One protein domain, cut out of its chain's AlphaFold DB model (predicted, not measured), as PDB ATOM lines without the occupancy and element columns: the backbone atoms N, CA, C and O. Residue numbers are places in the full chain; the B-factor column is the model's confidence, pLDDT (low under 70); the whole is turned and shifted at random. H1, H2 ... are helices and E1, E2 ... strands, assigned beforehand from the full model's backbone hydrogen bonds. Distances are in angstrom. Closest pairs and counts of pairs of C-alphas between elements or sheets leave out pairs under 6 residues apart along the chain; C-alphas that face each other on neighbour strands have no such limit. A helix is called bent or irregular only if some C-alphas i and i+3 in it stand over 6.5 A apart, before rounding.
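AT A GLANCE: This is residues 240 to 301 and 312 to 379 of the 1062 residues of the protein "DctA-YdbH domain-containing protein" of Osedax symbiont Rs1 (UniProt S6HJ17). A single long antiparallel sheet, twisted and bent across its length, makes almost the whole shape: E1, E2, E3, E4 and E5 run side by side, and E6 and E7 follow one another along the far side of E5. Near one end of the sheet are the short helix H1, between E2 and E3, and the loop of residues 329 to 342, between E4 and E5. The printed part has 130 residues, with one named helix and seven named strands; along the chain E1 and E2 come before H1, and the other five strands, E3 to E7, come after it; the class is mostly strand, and the sheet is branched, E5 having three neighbours, E4, E6 and E7. The whole is loose, with a radius of gyration of the C-alphas of 19.0 A, and a rod in outline, spanning 65 by 32 by 27 A.

IN THESE COORDINATES: E1, residues 241 to 249, begins with C-alpha 241 at (-38.755, -30.647, -29.729) and is 25.1 A long. E2, residues 253 to 267, is the longest strand by residues and measures 37.1 A. H1 holds residues 276 to 282, 11.4 A; it is neither bent nor irregular, but only just: C-alphas 279 and 282 are 6.2 A apart. E3, residues 285 to 298, is 37.9 A long and bends by 57 degrees at residue 288. E4, residues 316 to 328, 35.9 A, and E5, residues 343 to 355, 36.1 A, bend by 57 degrees at residues 320 and 349. E6 holds residues 358 to 363, 16.6 A. E7, residues 368 to 376, is 22.5 A long, bends by 64 degrees at residue 373, and ends with C-alpha 376 at (-74.291, -16.210, -28.245).

HOW THE PARTS SIT: E1 and E2 form an antiparallel hairpin, with N 246 and O 257 2.9 A apart, within hydrogen-bond range. E3 lies on the other side of E2, antiparallel, with N 260 and O 291 at 2.8 A. E3 and E4 are antiparallel at 176 degrees, with N 290 and O 322 at 2.8 A. E4, E5 and E6 form a meander, each strand the antiparallel neighbour of the one before; N 321 and O 350 are 2.8 A apart, as are N 353 and O 360. E5 has staggered pairing: on the side away from E4, E6 is beside residues 349 to 355 and E7 beside residues 343 to 347, with N 345 and O 370 at 2.8 A. E6 and E7 are apart. Residues 339 to 340 pair antiparallel with residues 375 to 376 of E7. H1 is only just on the sheet, with 5 pairs of C-alphas within 10 A, and only grazes it with residues 281 to 282; the C-alphas of Leu 282 and Gln 327, the closest of H1 and E4, are 7.1 A apart. In H1, 0 of 3 O i to N i+4 pairs and 1 of 4 O i to N i+3 pairs are within hydrogen-bond range.

THE WHOLE: The two C-alphas farthest apart, those of Pro 251 and Gln 378, are 65.8 A apart. Residues 302 to 311 are not printed, and C-alphas 301 and 312 are 12.5 A apart across this cut, in the link from E3 to E4. The link from E4 to E5 is long, 14 residues. The mean pLDDT of the printed part is 74.9, and 36 residues are under 70, among them residues 265 to 284 and 330 to 338.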
ATOM      1  N   LYS A 240     -41.627 -32.256 -33.176       64.56
ATOM      2  CA  LYS A 240     -40.180 -32.155 -32.945       64.56
ATOM      3  C   LYS A 240     -39.925 -31.144 -31.830       64.56
ATOM      4  O   LYS A 240     -40.332 -29.991 -31.955       64.56
ATOM      5  N   ILE A 241     -39.249 -31.558 -30.764       70.69
ATOM      6  CA  ILE A 241     -38.755 -30.647 -29.729       70.69
ATOM      7  C   ILE A 241     -37.256 -30.487 -29.954       70.69
ATOM      8  O   ILE A 241     -36.512 -31.460 -29.845       70.69
ATOM      9  N   ASN A 242     -36.827 -29.266 -30.268       79.38
ATOM     10  CA  ASN A 242     -35.420 -28.964 -30.503       79.38
ATOM     11  C   ASN A 242     -34.878 -28.157 -29.327       79.38
ATOM     12  O   ASN A 242     -35.414 -27.094 -29.001       79.38
ATOM     13  N   PHE A 243     -33.803 -28.652 -28.731       82.19
ATOM     14  CA  PHE A 243     -33.009 -27.953 -27.734       82.19
ATOM     15  C   PHE A 243     -31.663 -27.618 -28.359       82.19
ATOM     16  O   PHE A 243     -30.965 -28.510 -28.834       82.19
ATOM     17  N   LYS A 244     -31.285 -26.345 -28.345       84.44
ATOM     18  CA  LYS A 244     -29.949 -25.898 -28.742       84.44
ATOM     19  C   LYS A 244     -29.325 -25.165 -27.581       84.44
ATOM     20  O   LYS A 244     -29.954 -24.270 -27.027       84.44
ATOM     21  N   GLY A 245     -28.108 -25.518 -27.205       86.44
ATOM     22  CA  GLY A 245     -27.509 -24.907 -26.033       86.44
ATOM     23  C   GLY A 245     -26.000 -24.945 -25.994       86.44
ATOM     24  O   GLY A 245     -25.340 -25.511 -26.864       86.44
ATOM     25  N   VAL A 246     -25.472 -24.312 -24.953       85.88
ATOM     26  CA  VAL A 246     -24.051 -24.288 -24.606       85.88
ATOM     27  C   VAL A 246     -23.909 -24.718 -23.154       85.88
ATOM     28  O   VAL A 246     -24.652 -24.258 -22.283       85.88
ATOM     29  N   ILE A 247     -22.932 -25.579 -22.891       86.12
ATOM     30  CA  ILE A 247     -22.538 -25.964 -21.537       86.12
ATOM     31  C   ILE A 247     -21.381 -25.059 -21.099       86.12
ATOM     32  O   ILE A 247     -20.320 -25.055 -21.725       86.12
ATOM     33  N   LYS A 248     -21.572 -24.284 -20.027       82.62
ATOM     34  CA  LYS A 248     -20.538 -23.443 -19.405       82.62
ATOM     35  C   LYS A 248     -20.173 -24.008 -18.034       82.62
ATOM     36  O   LYS A 248     -21.049 -24.417 -17.275       82.62
ATOM     37  N   SER A 249     -18.887 -24.009 -17.691       77.50
ATOM     38  CA  SER A 249     -18.407 -24.456 -16.376       77.50
ATOM     39  C   SER A 249     -17.938 -23.291 -15.508       77.50
ATOM     40  O   SER A 249     -17.183 -22.440 -15.974       77.50
ATOM     41  N   SER A 250     -18.321 -23.319 -14.236       73.56
ATOM     42  CA  SER A 250     -17.807 -22.507 -13.128       73.56
ATOM     43  C   SER A 250     -17.158 -23.450 -12.090       73.56
ATOM     44  O   SER A 250     -17.423 -24.654 -12.153       73.56
ATOM     45  N   PRO A 251     -16.319 -22.986 -11.139       68.88
ATOM     46  CA  PRO A 251     -15.688 -23.871 -10.148       68.88
ATOM     47  C   PRO A 251     -16.690 -24.750  -9.376       68.88
ATOM     48  O   PRO A 251     -16.468 -25.950  -9.210       68.88
ATOM     49  N   ASP A 252     -17.846 -24.184  -9.017       71.12
ATOM     50  CA  ASP A 252     -18.837 -24.843  -8.152       71.12
ATOM     51  C   ASP A 252     -20.111 -25.299  -8.893       71.12
ATOM     52  O   ASP A 252     -20.962 -25.989  -8.324       71.12
ATOM     53  N   SER A 253     -20.269 -24.946 -10.176       79.00
ATOM     54  CA  SER A 253     -21.490 -25.235 -10.937       79.00
ATOM     55  C   SER A 253     -21.273 -25.410 -12.441       79.00
ATOM     56  O   SER A 253     -20.328 -24.896 -13.036       79.00
ATOM     57  N   ILE A 254     -22.189 -26.141 -13.070       81.50
ATOM     58  CA  ILE A 254     -22.332 -26.266 -14.519       81.50
ATOM     59  C   ILE A 254     -23.609 -25.529 -14.909       81.50
ATOM     60  O   ILE A 254     -24.689 -25.843 -14.409       81.50
ATOM     61  N   LEU A 255     -23.480 -24.550 -15.798       83.00
ATOM     62  CA  LEU A 255     -24.596 -23.788 -16.340       83.00
ATOM     63  C   LEU A 255     -24.907 -24.289 -17.750       83.00
ATOM     64  O   LEU A 255     -24.056 -24.249 -18.639       83.00
ATOM     65  N   LEU A 256     -26.140 -24.735 -17.959       84.44
ATOM     66  CA  LEU A 256     -26.678 -25.052 -19.275       84.44
ATOM     67  C   LEU A 256     -27.531 -23.873 -19.737       84.44
ATOM     68  O   LEU A 256     -28.596 -23.616 -19.174       84.44
ATOM     69  N   GLU A 257     -27.067 -23.171 -20.765       85.19
ATOM     70  CA  GLU A 257     -27.885 -22.193 -21.482       85.19
ATOM     71  C   GLU A 257     -28.563 -22.914 -22.643       85.19
ATOM     72  O   GLU A 257     -27.886 -23.364 -23.567       85.19
ATOM     73  N   VAL A 258     -29.885 -23.067 -22.576       86.69
ATOM     74  CA  VAL A 258     -30.660 -23.879 -23.521       86.69
ATOM     75  C   VAL A 258     -31.765 -23.042 -24.141       86.69
ATOM     76  O   VAL A 258     -32.680 -22.602 -23.454       86.69
ATOM     77  N   GLU A 259     -31.721 -22.862 -25.453       83.56
ATOM     78  CA  GLU A 259     -32.854 -22.388 -26.238       83.56
ATOM     79  C   GLU A 259     -33.715 -23.591 -26.646       83.56
ATOM     80  O   GLU A 259     -33.260 -24.502 -27.343       83.56
ATOM     81  N   GLN A 260     -34.972 -23.593 -26.213       81.94
ATOM     82  CA  GLN A 260     -35.987 -24.562 -26.602       81.94
ATOM     83  C   GLN A 260     -37.011 -23.885 -27.514       81.94
ATOM     84  O   GLN A 260     -37.661 -22.904 -27.145       81.94
ATOM     85  N   LEU A 261     -37.198 -24.453 -28.704       79.00
ATOM     86  CA  LEU A 261     -38.273 -24.060 -29.612       79.00
ATOM     87  C   LEU A 261     -39.355 -25.137 -29.597       79.00
ATOM     88  O   LEU A 261     -39.114 -26.289 -29.959       79.00
ATOM     89  N   ILE A 262     -40.556 -24.745 -29.179       75.12
ATOM     90  CA  ILE A 262     -41.747 -25.587 -29.144       75.12
ATOM     91  C   ILE A 262     -42.691 -25.113 -30.249       75.12
ATOM     92  O   ILE A 262     -43.197 -23.993 -30.203       75.12
ATOM     93  N   GLN A 263     -42.946 -25.973 -31.232       71.75
ATOM     94  CA  GLN A 263     -43.942 -25.746 -32.279       71.75
ATOM     95  C   GLN A 263     -44.911 -26.928 -32.297       71.75
ATOM     96  O   GLN A 263     -44.544 -28.040 -32.671       71.75
ATOM     97  N   LEU A 264     -46.148 -26.688 -31.872       70.25
ATOM     98  CA  LEU A 264     -47.214 -27.683 -31.769       70.25
ATOM     99  C   LEU A 264     -48.292 -27.334 -32.792       70.25
ATOM    100  O   LEU A 264     -48.830 -26.227 -32.774       70.25
ATOM    101  N   HIS A 265     -48.621 -28.282 -33.666       63.38
ATOM    102  CA  HIS A 265     -49.697 -28.146 -34.647       63.38
ATOM    103  C   HIS A 265     -50.737 -29.247 -34.406       63.38
ATOM    104  O   HIS A 265     -50.381 -30.419 -34.363       63.38
ATOM    105  N   GLN A 266     -52.016 -28.870 -34.266       58.62
ATOM    106  CA  GLN A 266     -53.152 -29.791 -34.078       58.62
ATOM    107  C   GLN A 266     -53.036 -30.694 -32.837       58.62
ATOM    108  O   GLN A 266     -53.236 -31.908 -32.901       58.62
ATOM    109  N   LEU A 267     -52.709 -30.105 -31.687       55.28
ATOM    110  CA  LEU A 267     -52.517 -30.875 -30.462       55.28
ATOM    111  C   LEU A 267     -53.856 -31.392 -29.913       55.28
ATOM    112  O   LEU A 267     -54.618 -30.624 -29.345       55.28
ATOM    113  N   LYS A 268     -54.132 -32.696 -30.037       50.94
ATOM    114  CA  LYS A 268     -55.244 -33.362 -29.338       50.94
ATOM    115  C   LYS A 268     -54.781 -33.753 -27.929       50.94
ATOM    116  O   LYS A 268     -53.919 -34.614 -27.774       50.94
ATOM    117  N   PHE A 269     -55.308 -33.090 -26.899       46.94
ATOM    118  CA  PHE A 269     -54.864 -33.276 -25.514       46.94
ATOM    119  C   PHE A 269     -55.576 -34.474 -24.870       46.94
ATOM    120  O   PHE A 269     -56.748 -34.374 -24.534       46.94
ATOM    121  N   SER A 270     -54.892 -35.596 -24.651       43.38
ATOM    122  CA  SER A 270     -55.397 -36.702 -23.826       43.38
ATOM    123  C   SER A 270     -54.585 -36.780 -22.533       43.38
ATOM    124  O   SER A 270     -53.419 -37.159 -22.525       43.38
ATOM    125  N   SER A 271     -55.190 -36.379 -21.414       40.84
ATOM    126  CA  SER A 271     -54.552 -36.433 -20.096       40.84
ATOM    127  C   SER A 271     -55.299 -37.388 -19.184       40.84
ATOM    128  O   SER A 271     -56.521 -37.343 -19.111       40.84
ATOM    129  N   ARG A 272     -54.559 -38.211 -18.430       38.31
ATOM    130  CA  ARG A 272     -55.121 -39.027 -17.337       38.31
ATOM    131  C   ARG A 272     -55.656 -38.178 -16.171       38.31
ATOM    132  O   ARG A 272     -56.362 -38.702 -15.321       38.31
ATOM    133  N   TRP A 273     -55.323 -36.885 -16.146       33.81
ATOM    134  CA  TRP A 273     -55.694 -35.915 -15.113       33.81
ATOM    135  C   TRP A 273     -56.881 -35.032 -15.522       33.81
ATOM    136  O   TRP A 273     -57.449 -34.352 -14.671       33.81
ATOM    137  N   LEU A 274     -57.267 -35.031 -16.805       37.66
ATOM    138  CA  LEU A 274     -58.458 -34.337 -17.294       37.66
ATOM    139  C   LEU A 274     -59.566 -35.354 -17.604       37.66
ATOM    140  O   LEU A 274     -59.303 -36.355 -18.272       37.66
ATOM    141  N   PRO A 275     -60.815 -35.112 -17.169       48.50
ATOM    142  CA  PRO A 275     -61.956 -35.924 -17.575       48.50
ATOM    143  C   PRO A 275     -62.049 -36.021 -19.104       48.50
ATOM    144  O   PRO A 275     -61.873 -35.023 -19.803       48.50
ATOM    145  N   GLN A 276     -62.405 -37.197 -19.624       49.50
ATOM    146  CA  GLN A 276     -62.429 -37.503 -21.064       49.50
ATOM    147  C   GLN A 276     -63.230 -36.482 -21.908       49.50
ATOM    148  O   GLN A 276     -62.843 -36.175 -23.028       49.50
ATOM    149  N   LYS A 277     -64.283 -35.869 -21.342       52.06
ATOM    150  CA  LYS A 277     -65.079 -34.801 -21.985       52.06
ATOM    151  C   LYS A 277     -64.336 -33.475 -22.207       52.06
ATOM    152  O   LYS A 277     -64.728 -32.718 -23.083       52.06
ATOM    153  N   GLN A 278     -63.327 -33.155 -21.397       51.47
ATOM    154  CA  GLN A 278     -62.581 -31.889 -21.494       51.47
ATOM    155  C   GLN A 278     -61.393 -31.992 -22.460       51.47
ATOM    156  O   GLN A 278     -60.999 -30.999 -23.064       51.47
ATOM    157  N   ALA A 279     -60.875 -33.205 -22.658       51.12
ATOM    158  CA  ALA A 279     -59.845 -33.535 -23.642       51.12
ATOM    159  C   ALA A 279     -60.296 -33.281 -25.099       51.12
ATOM    160  O   ALA A 279     -59.506 -32.833 -25.929       51.12
ATOM    161  N   GLU A 280     -61.581 -33.502 -25.406       53.34
ATOM    162  CA  GLU A 280     -62.171 -33.269 -26.737       53.34
ATOM    163  C   GLU A 280     -62.283 -31.775 -27.118       53.34
ATOM    164  O   GLU A 280     -62.376 -31.450 -28.303       53.34
ATOM    165  N   LEU A 281     -62.223 -30.856 -26.143       54.16
ATOM    166  CA  LEU A 281     -62.427 -29.408 -26.348       54.16
ATOM    167  C   LEU A 281     -61.215 -28.702 -26.994       54.16
ATOM    168  O   LEU A 281     -61.318 -27.555 -27.422       54.16
ATOM    169  N   LEU A 282     -60.057 -29.371 -27.064       58.25
ATOM    170  CA  LEU A 282     -58.773 -28.797 -27.500       58.25
ATOM    171  C   LEU A 282     -58.300 -29.335 -28.864       58.25
ATOM    172  O   LEU A 282     -57.112 -29.391 -29.139       58.25
ATOM    173  N   THR A 283     -59.209 -29.747 -29.749       55.56
ATOM    174  CA  THR A 283     -58.897 -30.528 -30.968       55.56
ATOM    175  C   THR A 283     -58.206 -29.766 -32.118       55.56
ATOM    176  O   THR A 283     -57.804 -30.389 -33.101       55.56
ATOM    177  N   HIS A 284     -57.974 -28.455 -31.981       66.69
ATOM    178  CA  HIS A 284     -57.363 -27.583 -33.000       66.69
ATOM    179  C   HIS A 284     -56.427 -26.525 -32.392       66.69
ATOM    180  O   HIS A 284     -56.443 -25.352 -32.777       66.69
ATOM    181  N   LEU A 285     -55.607 -26.953 -31.433       70.38
ATOM    182  CA  LEU A 285     -54.632 -26.105 -30.760       70.38
ATOM    183  C   LEU A 285     -53.339 -25.981 -31.586       70.38
ATOM    184  O   LEU A 285     -52.734 -26.985 -31.974       70.38
ATOM    185  N   ILE A 286     -52.898 -24.748 -31.824       77.44
ATOM    186  CA  ILE A 286     -51.599 -24.396 -32.408       77.44
ATOM    187  C   ILE A 286     -50.814 -23.635 -31.342       77.44
ATOM    188  O   ILE A 286     -51.280 -22.603 -30.871       77.44
ATOM    189  N   ALA A 287     -49.631 -24.112 -30.960       78.31
ATOM    190  CA  ALA A 287     -48.787 -23.447 -29.969       78.31
ATOM    191  C   ALA A 287     -47.393 -23.205 -30.536       78.31
ATOM    192  O   ALA A 287     -46.746 -24.132 -31.012       78.31
ATOM    193  N   ASN A 288     -46.908 -21.976 -30.439       80.12
ATOM    194  CA  ASN A 288     -45.530 -21.626 -30.747       80.12
ATOM    195  C   ASN A 288     -44.931 -20.978 -29.507       80.12
ATOM    196  O   ASN A 288     -45.428 -19.945 -29.070       80.12
ATOM    197  N   ALA A 289     -43.881 -21.557 -28.941       81.00
ATOM    198  CA  ALA A 289     -43.179 -20.983 -27.803       81.00
ATOM    199  C   ALA A 289     -41.667 -21.075 -28.000       81.00
ATOM    200  O   ALA A 289     -41.137 -22.106 -28.411       81.00
ATOM    201  N   LYS A 290     -40.975 -19.985 -27.683       83.31
ATOM    202  CA  LYS A 290     -39.528 -19.929 -27.515       83.31
ATOM    203  C   LYS A 290     -39.243 -19.793 -26.029       83.31
ATOM    204  O   LYS A 290     -39.703 -18.836 -25.402       83.31
ATOM    205  N   LEU A 291     -38.499 -20.743 -25.483       84.31
ATOM    206  CA  LEU A 291     -38.062 -20.747 -24.098       84.31
ATOM    207  C   LEU A 291     -36.539 -20.669 -24.062       84.31
ATOM    208  O   LEU A 291     -35.869 -21.363 -24.819       84.31
ATOM    209  N   ASN A 292     -35.994 -19.830 -23.189       85.12
ATOM    210  CA  ASN A 292     -34.566 -19.813 -22.901       85.12
ATOM    211  C   ASN A 292     -34.387 -20.224 -21.447       85.12
ATOM    212  O   ASN A 292     -34.814 -19.494 -20.550       85.12
ATOM    213  N   HIS A 293     -33.776 -21.379 -21.234       84.81
ATOM    214  CA  HIS A 293     -33.496 -21.952 -19.932       84.81
ATOM    215  C   HIS A 293     -32.046 -21.671 -19.536       84.81
ATOM    216  O   HIS A 293     -31.124 -21.820 -20.336       84.81
ATOM    217  N   GLN A 294     -31.855 -21.324 -18.275       85.50
ATOM    218  CA  GLN A 294     -30.596 -21.346 -17.555       85.50
ATOM    219  C   GLN A 294     -30.739 -22.413 -16.477       85.50
ATOM    220  O   GLN A 294     -31.405 -22.212 -15.462       85.50
ATOM    221  N   ILE A 295     -30.174 -23.589 -16.740       85.00
ATOM    222  CA  ILE A 295     -30.218 -24.708 -15.803       85.00
ATOM    223  C   ILE A 295     -28.877 -24.751 -15.088       85.00
ATOM    224  O   ILE A 295     -27.845 -25.006 -15.708       85.00
ATOM    225  N   THR A 296     -28.896 -24.497 -13.786       81.69
ATOM    226  CA  THR A 296     -27.702 -24.579 -12.947       81.69
ATOM    227  C   THR A 296     -27.669 -25.929 -12.247       81.69
ATOM    228  O   THR A 296     -28.597 -26.293 -11.521       81.69
ATOM    229  N   LEU A 297     -26.581 -26.658 -12.470       80.06
ATOM    230  CA  LEU A 297     -26.262 -27.942 -11.859       80.06
ATOM    231  C   LEU A 297     -25.029 -27.782 -10.956       80.06
ATOM    232  O   LEU A 297     -24.135 -27.007 -11.293       80.06
ATOM    233  N   PRO A 298     -24.917 -28.516  -9.841       72.69
ATOM    234  CA  PRO A 298     -23.673 -28.569  -9.073       72.69
ATOM    235  C   PRO A 298     -22.559 -29.270  -9.876       72.69
ATOM    236  O   PRO A 298     -22.824 -30.246 -10.582       72.69
ATOM    237  N   SER A 299     -21.312 -28.788  -9.774       70.00
ATOM    238  CA  SER A 299     -20.156 -29.355 -10.502       70.00
ATOM    239  C   SER A 299     -19.729 -30.739  -9.987       70.00
ATOM    240  O   SER A 299     -19.220 -31.562 -10.754       70.00
ATOM    241  N   ALA A 300     -19.994 -31.017  -8.708       67.31
ATOM    242  CA  ALA A 300     -19.749 -32.292  -8.046       67.31
ATOM    243  C   ALA A 300     -21.077 -32.961  -7.667       67.31
ATOM    244  O   ALA A 300     -21.882 -32.399  -6.922       67.31
ATOM    245  N   TRP A 301     -21.311 -34.171  -8.175       65.38
ATOM    246  CA  TRP A 301     -22.491 -34.961  -7.833       65.38
ATOM    247  C   TRP A 301     -22.172 -35.922  -6.686       65.38
ATOM    248  O   TRP A 301     -21.325 -36.805  -6.822       65.38
ATOM    249  N   LEU A 312     -33.939 -33.696  -8.421       64.56
ATOM    250  CA  LEU A 312     -34.660 -32.490  -8.859       64.56
ATOM    251  C   LEU A 312     -34.589 -31.319  -7.864       64.56
ATOM    252  O   LEU A 312     -34.777 -30.170  -8.258       64.56
ATOM    253  N   SER A 313     -34.334 -31.582  -6.579       66.50
ATOM    254  CA  SER A 313     -34.223 -30.527  -5.555       66.50
ATOM    255  C   SER A 313     -32.897 -29.762  -5.620       66.50
ATOM    256  O   SER A 313     -32.782 -28.673  -5.057       66.50
ATOM    257  N   MET A 314     -31.906 -30.332  -6.311       68.06
ATOM    258  CA  MET A 314     -30.558 -29.780  -6.475       68.06
ATOM    259  C   MET A 314     -30.429 -28.920  -7.740       68.06
ATOM    260  O   MET A 314     -29.355 -28.395  -8.020       68.06
ATOM    261  N   LEU A 315     -31.510 -28.799  -8.511       75.50
ATOM    262  CA  LEU A 315     -31.530 -28.186  -9.829       75.50
ATOM    263  C   LEU A 315     -32.232 -26.823  -9.744       75.50
ATOM    264  O   LEU A 315     -33.358 -26.731  -9.252       75.50
ATOM    265  N   SER A 316     -31.554 -25.769 -10.209       79.25
ATOM    266  CA  SER A 316     -32.155 -24.439 -10.375       79.25
ATOM    267  C   SER A 316     -32.458 -24.227 -11.849       79.25
ATOM    268  O   SER A 316     -31.532 -24.241 -12.663       79.25
ATOM    269  N   VAL A 317     -33.734 -24.066 -12.196       84.19
ATOM    270  CA  VAL A 317     -34.149 -23.678 -13.549       84.19
ATOM    271  C   VAL A 317     -34.629 -22.246 -13.509       84.19
ATOM    272  O   VAL A 317     -35.676 -21.981 -12.932       84.19
ATOM    273  N   ASP A 318     -33.937 -21.355 -14.198       84.62
ATOM    274  CA  ASP A 318     -34.454 -20.035 -14.536       84.62
ATOM    275  C   ASP A 318     -34.803 -20.038 -16.015       84.62
ATOM    276  O   ASP A 318     -33.973 -20.354 -16.860       84.62
ATOM    277  N   SER A 319     -36.054 -19.777 -16.365       86.44
ATOM    278  CA  SER A 319     -36.505 -19.842 -17.753       86.44
ATOM    279  C   SER A 319     -37.274 -18.604 -18.126       86.44
ATOM    280  O   SER A 319     -38.222 -18.249 -17.443       86.44
ATOM    281  N   SER A 320     -36.917 -17.982 -19.242       87.94
ATOM    282  CA  SER A 320     -37.767 -16.986 -19.898       87.94
ATOM    283  C   SER A 320     -38.561 -17.659 -21.010       87.94
ATOM    284  O   SER A 320     -38.045 -18.552 -21.681       87.94
ATOM    285  N   PHE A 321     -39.808 -17.251 -21.220       88.12
ATOM    286  CA  PHE A 321     -40.635 -17.752 -22.310       88.12
ATOM    287  C   PHE A 321     -41.307 -16.608 -23.063       88.12
ATOM    288  O   PHE A 321     -41.700 -15.591 -22.495       88.12
ATOM    289  N   THR A 322     -41.469 -16.809 -24.364       85.81
ATOM    290  CA  THR A 322     -42.338 -16.013 -25.230       85.81
ATOM    291  C   THR A 322     -43.117 -16.987 -26.091       85.81
ATOM    292  O   THR A 322     -42.532 -17.882 -26.699       85.81
ATOM    293  N   GLY A 323     -44.436 -16.871 -26.124       85.00
ATOM    294  CA  GLY A 323     -45.251 -17.815 -26.869       85.00
ATOM    295  C   GLY A 323     -46.597 -17.262 -27.290       85.00
ATOM    296  O   GLY A 323     -47.136 -16.336 -26.690       85.00
ATOM    297  N   ALA A 324     -47.126 -17.854 -28.351       85.25
ATOM    298  CA  ALA A 324     -48.468 -17.640 -28.843       85.25
ATOM    299  C   ALA A 324     -49.182 -18.991 -28.949       85.25
ATOM    300  O   ALA A 324     -48.649 -19.950 -29.505       85.25
ATOM    301  N   LEU A 325     -50.396 -19.047 -28.427       84.81
ATOM    302  CA  LEU A 325     -51.303 -20.178 -28.484       84.81
ATOM    303  C   LEU A 325     -52.543 -19.745 -29.258       84.81
ATOM    304  O   LEU A 325     -53.107 -18.706 -28.948       84.81
ATOM    305  N   THR A 326     -52.986 -20.527 -30.228       82.94
ATOM    306  CA  THR A 326     -54.210 -20.293 -30.995       82.94
ATOM    307  C   THR A 326     -55.057 -21.553 -30.948       82.94
ATOM    308  O   THR A 326     -54.636 -22.600 -31.432       82.94
ATOM    309  N   GLN A 327     -56.254 -21.454 -30.386       82.62
ATOM    310  CA  GLN A 327     -57.268 -22.499 -30.415       82.62
ATOM    311  C   GLN A 327     -58.343 -22.110 -31.426       82.62
ATOM    312  O   GLN A 327     -59.034 -21.112 -31.223       82.62
ATOM    313  N   ARG A 328     -58.509 -22.918 -32.477       78.94
ATOM    314  CA  ARG A 328     -59.596 -22.736 -33.450       78.94
ATOM    315  C   ARG A 328     -60.836 -23.519 -33.039       78.94
ATOM    316  O   ARG A 328     -60.715 -24.621 -32.512       78.94
ATOM    317  N   GLN A 329     -62.008 -22.944 -33.283       74.06
ATOM    318  CA  GLN A 329     -63.335 -23.492 -32.995       74.06
ATOM    319  C   GLN A 329     -63.397 -24.246 -31.657       74.06
ATOM    320  O   GLN A 329     -63.684 -25.445 -31.642       74.06
ATOM    321  N   PRO A 330     -63.076 -23.596 -30.525       69.81
ATOM    322  CA  PRO A 330     -63.181 -24.253 -29.232       69.81
ATOM    323  C   PRO A 330     -64.634 -24.684 -28.998       69.81
ATOM    324  O   PRO A 330     -65.523 -23.859 -28.792       69.81
ATOM    325  N   THR A 331     -64.891 -25.986 -29.045       58.31
ATOM    326  CA  THR A 331     -66.208 -26.541 -28.744       58.31
ATOM    327  C   THR A 331     -66.406 -26.529 -27.227       58.31
ATOM    328  O   THR A 331     -65.483 -26.838 -26.485       58.31
ATOM    329  N   ASN A 332     -67.592 -26.134 -26.747       56.34
ATOM    330  CA  ASN A 332     -68.067 -26.306 -25.361       56.34
ATOM    331  C   ASN A 332     -67.094 -25.931 -24.209       56.34
ATOM    332  O   ASN A 332     -67.062 -26.621 -23.190       56.34
ATOM    333  N   LEU A 333     -66.332 -24.828 -24.302       55.59
ATOM    334  CA  LEU A 333     -65.501 -24.352 -23.171       55.59
ATOM    335  C   LEU A 333     -66.323 -23.988 -21.926       55.59
ATOM    336  O   LEU A 333     -65.839 -24.077 -20.799       55.59
ATOM    337  N   PHE A 334     -67.574 -23.594 -22.134       54.69
ATOM    338  CA  PHE A 334     -68.534 -23.301 -21.084       54.69
ATOM    339  C   PHE A 334     -69.649 -24.338 -21.189       54.69
ATOM    340  O   PHE A 334     -70.151 -24.599 -22.277       54.69
ATOM    341  N   SER A 335     -70.079 -24.921 -20.073       47.84
ATOM    342  CA  SER A 335     -71.166 -25.912 -19.989       47.84
ATOM    343  C   SER A 335     -72.560 -25.366 -20.380       47.84
ATOM    344  O   SER A 335     -73.579 -25.987 -20.081       47.84
ATOM    345  N   ALA A 336     -72.611 -24.214 -21.058       52.22
ATOM    346  CA  ALA A 336     -73.796 -23.558 -21.580       52.22
ATOM    347  C   ALA A 336     -73.890 -23.771 -23.109       52.22
ATOM    348  O   ALA A 336     -72.966 -23.388 -23.824       52.22
ATOM    349  N   PRO A 337     -74.998 -24.320 -23.640       52.28
ATOM    350  CA  PRO A 337     -75.145 -24.710 -25.052       52.28
ATOM    351  C   PRO A 337     -75.298 -23.530 -26.038       52.28
ATOM    352  O   PRO A 337     -75.856 -23.694 -27.117       52.28
ATOM    353  N   THR A 338     -74.878 -22.321 -25.665       62.78
ATOM    354  CA  THR A 338     -75.281 -21.075 -26.333       62.78
ATOM    355  C   THR A 338     -74.133 -20.138 -26.679       62.78
ATOM    356  O   THR A 338     -74.437 -19.026 -27.091       62.78
ATOM    357  N   ILE A 339     -72.863 -20.522 -26.505       71.88
ATOM    358  CA  ILE A 339     -71.702 -19.677 -26.831       71.88
ATOM    359  C   ILE A 339     -70.844 -20.366 -27.899       71.88
ATOM    360  O   ILE A 339     -70.323 -21.455 -27.673       71.88
ATOM    361  N   GLU A 340     -70.672 -19.705 -29.037       79.75
ATOM    362  CA  GLU A 340     -69.806 -20.090 -30.150       79.75
ATOM    363  C   GLU A 340     -68.626 -19.115 -30.233       79.75
ATOM    364  O   GLU A 340     -68.787 -17.912 -30.035       79.75
ATOM    365  N   ILE A 341     -67.427 -19.618 -30.517       83.19
ATOM    366  CA  ILE A 341     -66.205 -18.817 -30.660       83.19
ATOM    367  C   ILE A 341     -65.457 -19.338 -31.888       83.19
ATOM    368  O   ILE A 341     -65.315 -20.555 -32.032       83.19
ATOM    369  N   ALA A 342     -64.969 -18.451 -32.763       85.00
ATOM    370  CA  ALA A 342     -64.176 -18.877 -33.916       85.00
ATOM    371  C   ALA A 342     -62.734 -19.193 -33.525       85.00
ATOM    372  O   ALA A 342     -62.279 -20.297 -33.790       85.00
ATOM    373  N   ASP A 343     -62.038 -18.268 -32.861       85.69
ATOM    374  CA  ASP A 343     -60.645 -18.459 -32.451       85.69
ATOM    375  C   ASP A 343     -60.369 -17.815 -31.085       85.69
ATOM    376  O   ASP A 343     -60.832 -16.710 -30.800       85.69
ATOM    377  N   ILE A 344     -59.554 -18.468 -30.257       87.12
ATOM    378  CA  ILE A 344     -58.953 -17.884 -29.050       87.12
ATOM    379  C   ILE A 344     -57.443 -17.861 -29.252       87.12
ATOM    380  O   ILE A 344     -56.827 -18.916 -29.380       87.12
ATOM    381  N   ASN A 345     -56.838 -16.676 -29.242       87.75
ATOM    382  CA  ASN A 345     -55.389 -16.512 -29.263       87.75
ATOM    383  C   ASN A 345     -54.891 -15.999 -27.915       87.75
ATOM    384  O   ASN A 345     -55.422 -15.024 -27.400       87.75
ATOM    385  N   ILE A 346     -53.841 -16.600 -27.378       88.62
ATOM    386  CA  ILE A 346     -53.150 -16.177 -26.164       88.62
ATOM    387  C   ILE A 346     -51.709 -15.880 -26.557       88.62
ATOM    388  O   ILE A 346     -51.004 -16.772 -27.014       88.62
ATOM    389  N   LYS A 347     -51.258 -14.644 -26.389       89.81
ATOM    390  CA  LYS A 347     -49.853 -14.251 -26.499       89.81
ATOM    391  C   LYS A 347     -49.339 -13.999 -25.094       89.81
ATOM    392  O   LYS A 347     -49.884 -13.163 -24.387       89.81
ATOM    393  N   ALA A 348     -48.303 -14.709 -24.679       88.75
ATOM    394  CA  ALA A 348     -47.745 -14.562 -23.348       88.75
ATOM    395  C   ALA A 348     -46.226 -14.480 -23.406       88.75
ATOM    396  O   ALA A 348     -45.569 -15.200 -24.159       88.75
ATOM    397  N   SER A 349     -45.673 -13.607 -22.578       90.00
ATOM    398  CA  SER A 349     -44.244 -13.569 -22.296       90.00
ATOM    399  C   SER A 349     -44.041 -13.549 -20.795       90.00
ATOM    400  O   SER A 349     -44.882 -13.029 -20.066       90.00
ATOM    401  N   GLY A 350     -42.967 -14.153 -20.317       89.62
ATOM    402  CA  GLY A 350     -42.802 -14.357 -18.893       89.62
ATOM    403  C   GLY A 350     -41.506 -15.040 -18.531       89.62
ATOM    404  O   GLY A 350     -40.652 -15.301 -19.379       89.62
ATOM    405  N   ALA A 351     -41.390 -15.357 -17.252       88.19
ATOM    406  CA  ALA A 351     -40.350 -16.216 -16.739       88.19
ATOM    407  C   ALA A 351     -40.936 -17.226 -15.756       88.19
ATOM    408  O   ALA A 351     -41.898 -16.928 -15.053       88.19
ATOM    409  N   PHE A 352     -40.357 -18.415 -15.688       88.00
ATOM    410  CA  PHE A 352     -40.585 -19.321 -14.579       88.00
ATOM    411  C   PHE A 352     -39.264 -19.704 -13.925       88.00
ATOM    412  O   PHE A 352     -38.248 -19.865 -14.598       88.00
ATOM    413  N   GLN A 353     -39.300 -19.841 -12.607       85.38
ATOM    414  CA  GLN A 353     -38.165 -20.221 -11.785       85.38
ATOM    415  C   GLN A 353     -38.528 -21.466 -10.983       85.38
ATOM    416  O   GLN A 353     -39.562 -21.502 -10.314       85.38
ATOM    417  N   TRP A 354     -37.675 -22.481 -11.051       82.75
ATOM    418  CA  TRP A 354     -37.722 -23.661 -10.200       82.75
ATOM    419  C   TRP A 354     -36.481 -23.666  -9.315       82.75
ATOM    420  O   TRP A 354     -35.380 -23.889  -9.810       82.75
ATOM    421  N   GLN A 355     -36.649 -23.429  -8.014       80.12
ATOM    422  CA  GLN A 355     -35.548 -23.440  -7.048       80.12
ATOM    423  C   GLN A 355     -36.041 -24.004  -5.713       80.12
ATOM    424  O   GLN A 355     -37.127 -23.654  -5.253       80.12
ATOM    425  N   GLN A 356     -35.266 -24.895  -5.082       74.00
ATOM    426  CA  GLN A 356     -35.623 -25.517  -3.791       74.00
ATOM    427  C   GLN A 356     -37.029 -26.159  -3.776       74.00
ATOM    428  O   GLN A 356     -37.759 -26.047  -2.792       74.00
ATOM    429  N   ALA A 357     -37.428 -26.810  -4.876       70.50
ATOM    430  CA  ALA A 357     -38.761 -27.401  -5.058       70.50
ATOM    431  C   ALA A 357     -39.945 -26.404  -4.993       70.50
ATOM    432  O   ALA A 357     -41.086 -26.815  -4.783       70.50
ATOM    433  N   LYS A 358     -39.699 -25.102  -5.199       72.88
ATOM    434  CA  LYS A 358     -40.739 -24.083  -5.412       72.88
ATOM    435  C   LYS A 358     -40.761 -23.654  -6.873       72.88
ATOM    436  O   LYS A 358     -39.706 -23.399  -7.454       72.88
ATOM    437  N   PHE A 359     -41.962 -23.540  -7.434       81.88
ATOM    438  CA  PHE A 359     -42.195 -23.023  -8.778       81.88
ATOM    439  C   PHE A 359     -42.786 -21.616  -8.691       81.88
ATOM    440  O   PHE A 359     -43.861 -21.423  -8.121       81.88
ATOM    441  N   ASN A 360     -42.087 -20.645  -9.267       81.69
ATOM    442  CA  ASN A 360     -42.569 -19.281  -9.435       81.69
ATOM    443  C   ASN A 360     -42.776 -19.023 -10.923       81.69
ATOM    444  O   ASN A 360     -41.862 -19.231 -11.709       81.69
ATOM    445  N   LEU A 361     -43.952 -18.545 -11.307       85.81
ATOM    446  CA  LEU A 361     -44.280 -18.110 -12.658       85.81
ATOM    447  C   LEU A 361     -44.571 -16.610 -12.627       85.81
ATOM    448  O   LEU A 361     -45.404 -16.149 -11.855       85.81
ATOM    449  N   SER A 362     -43.904 -15.859 -13.486       86.00
ATOM    450  CA  SER A 362     -44.189 -14.463 -13.780       86.00
ATOM    451  C   SER A 362     -44.636 -14.351 -15.235       86.00
ATOM    452  O   SER A 362     -43.951 -14.835 -16.137       86.00
ATOM    453  N   VAL A 363     -45.783 -13.724 -15.475       88.12
ATOM    454  CA  VAL A 363     -46.255 -13.348 -16.811       88.12
ATOM    455  C   VAL A 363     -46.149 -11.830 -16.926       88.12
ATOM    456  O   VAL A 363     -46.734 -11.091 -16.136       88.12
ATOM    457  N   LEU A 364     -45.375 -11.364 -17.900       87.75
ATOM    458  CA  LEU A 364     -45.047  -9.956 -18.094       87.75
ATOM    459  C   LEU A 364     -46.235  -9.157 -18.666       87.75
ATOM    460  O   LEU A 364     -47.088  -9.729 -19.367       87.75
ATOM    461  N   PRO A 365     -46.254  -7.824 -18.445       83.50
ATOM    462  CA  PRO A 365     -47.170  -6.909 -19.123       83.50
ATOM    463  C   PRO A 365     -47.098  -7.055 -20.651       83.50
ATOM    464  O   PRO A 365     -46.058  -7.425 -21.198       83.50
ATOM    465  N   ASN A 366     -48.187  -6.723 -21.347       82.25
ATOM    466  CA  ASN A 366     -48.411  -6.937 -22.790       82.25
ATOM    467  C   ASN A 366     -48.718  -8.383 -23.207       82.25
ATOM    468  O   ASN A 366     -48.931  -8.645 -24.391       82.25
ATOM    469  N   SER A 367     -48.777  -9.321 -22.262       89.06
ATOM    470  CA  SER A 367     -49.400 -10.617 -22.530       89.06
ATOM    471  C   SER A 367     -50.900 -10.405 -22.757       89.06
ATOM    472  O   SER A 367     -51.543  -9.713 -21.969       89.06
ATOM    473  N   SER A 368     -51.455 -10.960 -23.833       90.12
ATOM    474  CA  SER A 368     -52.838 -10.727 -24.239       90.12
ATOM    475  C   SER A 368     -53.595 -12.007 -24.579       90.12
ATOM    476  O   SER A 368     -53.032 -12.999 -25.038       90.12
ATOM    477  N   ILE A 369     -54.901 -11.984 -24.343       88.88
ATOM    478  CA  ILE A 369     -55.856 -13.011 -24.747       88.88
ATOM    479  C   ILE A 369     -56.852 -12.340 -25.683       88.88
ATOM    480  O   ILE A 369     -57.605 -11.472 -25.257       88.88
ATOM    481  N   SER A 370     -56.877 -12.744 -26.946       89.19
ATOM    482  CA  SER A 370     -57.832 -12.264 -27.942       89.19
ATOM    483  C   SER A 370     -58.815 -13.357 -28.346       89.19
ATOM    484  O   SER A 370     -58.400 -14.469 -28.661       89.19
ATOM    485  N   VAL A 371     -60.102 -13.039 -28.397       89.31
ATOM    486  CA  VAL A 371     -61.182 -13.921 -28.844       89.31
ATOM    487  C   VAL A 371     -61.797 -13.327 -30.108       89.31
ATOM    488  O   VAL A 371     -62.186 -12.159 -30.111       89.31
ATOM    489  N   HIS A 372     -61.883 -14.121 -31.172       89.00
ATOM    490  CA  HIS A 372     -62.475 -13.738 -32.454       89.00
ATOM    491  C   HIS A 372     -63.851 -14.389 -32.624       89.00
ATOM    492  O   HIS A 372     -64.031 -15.565 -32.296       89.00
ATOM    493  N   ASP A 373     -64.803 -13.618 -33.156       86.56
ATOM    494  CA  ASP A 373     -66.182 -14.033 -33.441       86.56
ATOM    495  C   ASP A 373     -66.863 -14.761 -32.267       86.56
ATOM    496  O   ASP A 373     -67.367 -15.876 -32.393       86.56
ATOM    497  N   LEU A 374     -66.906 -14.108 -31.107       87.06
ATOM    498  CA  LEU A 374     -67.695 -14.565 -29.966       87.06
ATOM    499  C   LEU A 374     -69.185 -14.357 -30.268       87.06
ATOM    500  O   LEU A 374     -69.631 -13.224 -30.437       87.06
ATOM    501  N   ARG A 375     -69.983 -15.420 -30.310       83.38
ATOM    502  CA  ARG A 375     -71.427 -15.367 -30.579       83.38
ATOM    503  C   ARG A 375     -72.197 -16.114 -29.509       83.38
ATOM    504  O   ARG A 375     -71.778 -17.162 -29.043       83.38
ATOM    505  N   ALA A 376     -73.344 -15.577 -29.134       83.69
ATOM    506  CA  ALA A 376     -74.291 -16.210 -28.245       83.69
ATOM    507  C   ALA A 376     -75.731 -15.882 -28.641       83.69
ATOM    508  O   ALA A 376     -75.980 -14.999 -29.461       83.69
ATOM    509  N   THR A 377     -76.707 -16.548 -28.017       76.94
ATOM    510  CA  THR A 377     -78.140 -16.332 -28.307       76.94
ATOM    511  C   THR A 377     -78.590 -14.875 -28.162       76.94
ATOM    512  O   THR A 377     -79.544 -14.466 -28.817       76.94
ATOM    513  N   GLN A 378     -77.927 -14.091 -27.308       80.38
ATOM    514  CA  GLN A 378     -78.310 -12.709 -26.993       80.38
ATOM    515  C   GLN A 378     -77.262 -11.661 -27.390       80.38
ATOM    516  O   GLN A 378     -77.543 -10.466 -27.285       80.38
ATOM    517  N   PHE A 379     -76.070 -12.062 -27.841       85.69
ATOM    518  CA  PHE A 379     -75.027 -11.112 -28.228       85.69
ATOM    519  C   PHE A 379     -74.012 -11.705 -29.209       85.69
ATOM    520  O   PHE A 379     -73.812 -12.910 -29.255       85.69
TER     521      PHE A 379